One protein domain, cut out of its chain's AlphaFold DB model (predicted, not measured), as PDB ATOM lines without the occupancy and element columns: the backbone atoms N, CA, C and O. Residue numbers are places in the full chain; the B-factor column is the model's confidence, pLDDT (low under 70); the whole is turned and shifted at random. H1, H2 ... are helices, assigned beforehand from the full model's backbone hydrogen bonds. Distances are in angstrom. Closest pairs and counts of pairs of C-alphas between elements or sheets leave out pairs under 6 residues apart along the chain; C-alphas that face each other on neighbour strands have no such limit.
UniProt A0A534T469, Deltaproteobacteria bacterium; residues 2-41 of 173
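Overview. This is residues 2 to 41 of the 173 residues of a protein of Deltaproteobacteria bacterium (UniProt A0A534T469). A short helical hairpin, H1 and H2, makes one end of an elongated model, and two tails without named elements, residues 2 to 11 and 33 to 41, make the other end. The printed part has 40 residues with two named helices, H1 then H2, and no named strand; the class is all helix. It is loose, with a radius of gyration of the C-alphas of 11.7 A, and spans 34 by 19 by 14 A.

Along the chain. H1, the longest helix, is residues 12 to 22, 15.5 A long, from C-alpha 12 at (10.973, -44.387, -11.370). H2 is residues 24 to 32, 12.5 A long, ending at C-alpha 32 at (1.061, -54.508, -3.696).

Arrangement. H1 and H2 form a helical hairpin across a tight link of one residue, Asp 23. They touch, the closest C-alphas being those of Ala 20 and Gly 27, 3.8 A apart. They run opposite ways at a steep tilt of 39 degrees. In H1 and H2 every O i to N i+4 pair is within hydrogen-bond range.

Size, cuts and confidence. The two C-alphas farthest apart, of Ala 2 and Arg 22, are 34.9 A apart. The printed part has no cut. Residues 2 to 7 and 39 to 41 have pLDDT under 70.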
ATOM      1  N   ALA A   2      -0.466 -28.205  -1.154       33.47
ATOM      2  CA  ALA A   2      -0.143 -29.429  -1.881       33.47
ATOM      3  C   ALA A   2       1.348 -29.745  -1.687       33.47
ATOM      4  O   ALA A   2       2.192 -28.890  -1.954       33.47
ATOM      5  N   LYS A   3       1.665 -30.938  -1.171       40.78
ATOM      6  CA  LYS A   3       3.045 -31.425  -1.106       40.78
ATOM      7  C   LYS A   3       3.527 -31.564  -2.550       40.78
ATOM      8  O   LYS A   3       2.995 -32.391  -3.280       40.78
ATOM      9  N   GLN A   4       4.457 -30.715  -2.981       42.66
ATOM     10  CA  GLN A   4       5.117 -30.891  -4.270       42.66
ATOM     11  C   GLN A   4       5.885 -32.212  -4.215       42.66
ATOM     12  O   GLN A   4       6.764 -32.376  -3.369       42.66
ATOM     13  N   THR A   5       5.525 -33.163  -5.072       50.88
ATOM     14  CA  THR A   5       6.308 -34.385  -5.244       50.88
ATOM     15  C   THR A   5       7.654 -33.972  -5.840       50.88
ATOM     16  O   THR A   5       7.661 -33.375  -6.919       50.88
ATOM     17  N   PRO A   6       8.783 -34.208  -5.154       60.12
ATOM     18  CA  PRO A   6      10.088 -33.875  -5.704       60.12
ATOM     19  C   PRO A   6      10.305 -34.645  -7.009       60.12
ATOM     20  O   PRO A   6      10.036 -35.845  -7.081       60.12
ATOM     21  N   THR A   7      10.788 -33.957  -8.045       69.75
ATOM     22  CA  THR A   7      11.234 -34.610  -9.278       69.75
ATOM     23  C   THR A   7      12.439 -35.480  -8.942       69.75
ATOM     24  O   THR A   7      13.460 -34.974  -8.471       69.75
ATOM     25  N   LEU A   8      12.303 -36.790  -9.134       79.75
ATOM     26  CA  LEU A   8      13.392 -37.737  -8.920       79.75
ATOM     27  C   LEU A   8      14.483 -37.507  -9.978       79.75
ATOM     28  O   LEU A   8      14.153 -37.218 -11.128       79.75
ATOM     29  N   PRO A   9      15.774 -37.662  -9.635       82.06
ATOM     30  CA  PRO A   9      16.862 -37.539 -10.605       82.06
ATOM     31  C   PRO A   9      16.989 -38.771 -11.525       82.06
ATOM     32  O   PRO A   9      17.994 -38.920 -12.213       82.06
ATOM     33  N   PHE A  10      15.998 -39.666 -11.519       86.12
ATOM     34  CA  PHE A  10      15.958 -40.917 -12.273       86.12
ATOM     35  C   PHE A  10      14.520 -41.265 -12.682       86.12
ATOM     36  O   PHE A  10      13.557 -40.755 -12.103       86.12
ATOM     37  N   ASP A  11      14.379 -42.161 -13.661       89.94
ATOM     38  CA  ASP A  11      13.084 -42.702 -14.080       89.94
ATOM     39  C   ASP A  11      12.615 -43.786 -13.098       89.94
ATOM     40  O   ASP A  11      13.203 -44.867 -12.990       89.94
ATOM     41  N   LEU A  12      11.544 -43.482 -12.363       89.94
ATOM     42  CA  LEU A  12      10.973 -44.387 -11.370       89.94
ATOM     43  C   LEU A  12      10.392 -45.660 -11.998       89.94
ATOM     44  O   LEU A  12      10.525 -46.733 -11.410       89.94
ATOM     45  N   ALA A  13       9.757 -45.560 -13.167       91.38
ATOM     46  CA  ALA A  13       9.133 -46.707 -13.816       91.38
ATOM     47  C   ALA A  13      10.197 -47.705 -14.285       91.38
ATOM     48  O   ALA A  13      10.057 -48.911 -14.062       91.38
ATOM     49  N   GLU A  14      11.294 -47.204 -14.854       93.44
ATOM     50  CA  GLU A  14      12.418 -48.047 -15.266       93.44
ATOM     51  C   GLU A  14      13.120 -48.689 -14.059       93.44
ATOM     52  O   GLU A  14      13.416 -49.885 -14.077       93.44
ATOM     53  N   ALA A  15      13.311 -47.943 -12.965       92.75
ATOM     54  CA  ALA A  15      13.878 -48.485 -11.731       92.75
ATOM     55  C   ALA A  15      13.014 -49.618 -11.142       92.75
ATOM     56  O   ALA A  15      13.532 -50.688 -10.814       92.75
ATOM     57  N   MET A  16      11.692 -49.423 -11.058       92.94
ATOM     58  CA  MET A  16      10.754 -50.440 -10.562       92.94
ATOM     59  C   MET A  16      10.760 -51.693 -11.442       92.94
ATOM     60  O   MET A  16      10.812 -52.808 -10.924       92.94
ATOM     61  N   LYS A  17      10.776 -51.522 -12.770       94.62
ATOM     62  CA  LYS A  17      10.859 -52.631 -13.727       94.62
ATOM     63  C   LYS A  17      12.160 -53.422 -13.575       94.62
ATOM     64  O   LYS A  17      12.128 -54.652 -13.586       94.62
ATOM     65  N   CYS A  18      13.290 -52.736 -13.407       95.06
ATOM     66  CA  CYS A  18      14.587 -53.374 -13.184       95.06
ATOM     67  C   CYS A  18      14.585 -54.228 -11.905       95.06
ATOM     68  O   CYS A  18      15.004 -55.385 -11.943       95.06
ATOM     69  N   LEU A  19      14.069 -53.694 -10.791       94.31
ATOM     70  CA  LEU A  19      13.983 -54.421  -9.519       94.31
ATOM     71  C   LEU A  19      13.049 -55.634  -9.611       94.31
ATOM     72  O   LEU A  19      13.449 -56.734  -9.233       94.31
ATOM     73  N   ALA A  20      11.847 -55.459 -10.165       94.88
ATOM     74  CA  ALA A  20      10.874 -56.541 -10.325       94.88
ATOM     75  C   ALA A  20      11.387 -57.668 -11.239       94.88
ATOM     76  O   ALA A  20      11.105 -58.837 -10.993       94.88
ATOM     77  N   GLY A  21      12.171 -57.328 -12.268       95.88
ATOM     78  CA  GLY A  21      12.795 -58.307 -13.159       95.88
ATOM     79  C   GLY A  21      13.986 -59.056 -12.550       95.88
ATOM     80  O   GLY A  21      14.362 -60.104 -13.070       95.88
ATOM     81  N   ARG A  22      14.595 -58.537 -11.474       96.19
ATOM     82  CA  ARG A  22      15.761 -59.147 -10.806       96.19
ATOM     83  C   ARG A  22      15.409 -59.931  -9.544       96.19
ATOM     84  O   ARG A  22      16.142 -60.854  -9.205       96.19
ATOM     85  N   ASP A  23      14.332 -59.568  -8.854       95.31
ATOM     86  CA  ASP A  23      13.910 -60.211  -7.609       95.31
ATOM     87  C   ASP A  23      12.378 -60.337  -7.554       95.31
ATOM     88  O   ASP A  23      11.648 -59.349  -7.461       95.31
ATOM     89  N   GLU A  24      11.879 -61.576  -7.563       94.88
ATOM     90  CA  GLU A  24      10.440 -61.868  -7.511       94.88
ATOM     91  C   GLU A  24       9.755 -61.383  -6.224       94.88
ATOM     92  O   GLU A  24       8.563 -61.059  -6.231       94.88
ATOM     93  N   ARG A  25      10.462 -61.367  -5.084       94.38
ATOM     94  CA  ARG A  25       9.921 -60.846  -3.820       94.38
ATOM     95  C   ARG A  25       9.759 -59.335  -3.918       94.38
ATOM     96  O   ARG A  25       8.715 -58.837  -3.501       94.38
ATOM     97  N   LEU A  26      10.737 -58.632  -4.495       91.69
ATOM     98  CA  LEU A  26      10.615 -57.197  -4.762       91.69
ATOM     99  C   LEU A  26       9.508 -56.910  -5.778       91.69
ATOM    100  O   LEU A  26       8.739 -55.985  -5.549       91.69
ATOM    101  N   GLY A  27       9.359 -57.728  -6.824       94.75
ATOM    102  CA  GLY A  27       8.261 -57.608  -7.791       94.75
ATOM    103  C   GLY A  27       6.883 -57.666  -7.124       94.75
ATOM    104  O   GLY A  27       6.104 -56.723  -7.231       94.75
ATOM    105  N   ARG A  28       6.619 -58.704  -6.318       94.69
ATOM    106  CA  ARG A  28       5.358 -58.819  -5.553       94.69
ATOM    107  C   ARG A  28       5.122 -57.643  -4.603       94.69
ATOM    108  O   ARG A  28       3.982 -57.228  -4.391       94.69
ATOM    109  N   LEU A  29       6.186 -57.136  -3.986       92.56
ATOM    110  CA  LEU A  29       6.093 -56.017  -3.056       92.56
ATOM    111  C   LEU A  29       5.794 -54.707  -3.793       92.56
ATOM    112  O   LEU A  29       4.962 -53.937  -3.332       92.56
ATOM    113  N   ILE A  30       6.407 -54.491  -4.957       93.31
ATOM    114  CA  ILE A  30       6.137 -53.355  -5.843       93.31
ATOM    115  C   ILE A  30       4.672 -53.345  -6.302       93.31
ATOM    116  O   ILE A  30       4.041 -52.293  -6.254       93.31
ATOM    117  N   ASP A  31       4.118 -54.501  -6.675       93.12
ATOM    118  CA  ASP A  31       2.737 -54.608  -7.168       93.12
ATOM    119  C   ASP A  31       1.680 -54.329  -6.088       93.12
ATOM    120  O   ASP A  31       0.566 -53.895  -6.388       93.12
ATOM    121  N   THR A  32       2.004 -54.607  -4.823       93.94
ATOM    122  CA  THR A  32       1.061 -54.508  -3.696       93.94
ATOM    123  C   THR A  32       1.255 -53.257  -2.846       93.94
ATOM    124  O   THR A  32       0.345 -52.864  -2.109       93.94
ATOM    125  N   ALA A  33       2.424 -52.622  -2.923       90.25
ATOM    126  CA  ALA A  33       2.719 -51.412  -2.178       90.25
ATOM    127  C   ALA A  33       1.916 -50.212  -2.713       90.25
ATOM    128  O   ALA A  33       1.644 -50.107  -3.911       90.25
ATOM    129  N   PRO A  34       1.568 -49.246  -1.844       88.50
ATOM    130  CA  PRO A  34       1.076 -47.954  -2.297       88.50
ATOM    131  C   PRO A  34       2.068 -47.287  -3.256       88.50
ATOM    132  O   PRO A  34       3.280 -47.488  -3.144       88.50
ATOM    133  N   ALA A  35       1.554 -46.431  -4.142       86.81
ATOM    134  CA  ALA A  35       2.380 -45.668  -5.071       86.81
ATOM    135  C   ALA A  35       3.533 -44.964  -4.337       86.81
ATOM    136  O   ALA A  35       3.313 -44.214  -3.380       86.81
ATOM    137  N   PHE A  36       4.760 -45.214  -4.797       85.31
ATOM    138  CA  PHE A  36       5.951 -44.652  -4.182       85.31
ATOM    139  C   PHE A  36       5.938 -43.124  -4.273       85.31
ATOM    140  O   PHE A  36       5.715 -42.538  -5.332       85.31
ATOM    141  N   GLN A  37       6.222 -42.477  -3.146       80.12
ATOM    142  CA  GLN A  37       6.436 -41.041  -3.072       80.12
ATOM    143  C   GLN A  37       7.651 -40.778  -2.195       80.12
ATOM    144  O   GLN A  37       7.628 -41.047  -0.992       80.12
ATOM    145  N   LEU A  38       8.705 -40.211  -2.782       75.19
ATOM    146  CA  LEU A  38       9.817 -39.716  -1.987       75.19
ATOM    147  C   LEU A  38       9.361 -38.444  -1.273       75.19
ATOM    148  O   LEU A  38       9.117 -37.409  -1.893       75.19
ATOM    149  N   ALA A  39       9.242 -38.508   0.049       68.69
ATOM    150  CA  ALA A  39       9.066 -37.309   0.845       68.69
ATOM    151  C   ALA A  39      10.405 -36.557   0.877       68.69
ATOM    152  O   ALA A  39      11.305 -36.936   1.623       68.69
ATOM    153  N   SER A  40      10.546 -35.505   0.065       63.03
ATOM    154  CA  SER A  40      11.699 -34.606   0.188       63.03
ATOM    155  C   SER A  40      11.675 -33.955   1.563       63.03
ATOM    156  O   SER A  40      10.651 -33.407   1.981       63.03
ATOM    157  N   GLU A  41      12.818 -33.935   2.245       64.62
ATOM    158  CA  GLU A  41      12.959 -33.064   3.405       64.62
ATOM    159  C   GLU A  41      12.856 -31.594   2.970       64.62
ATOM    160  O   GLU A  41      13.527 -31.154   2.034       64.62
TER     161      GLU A  41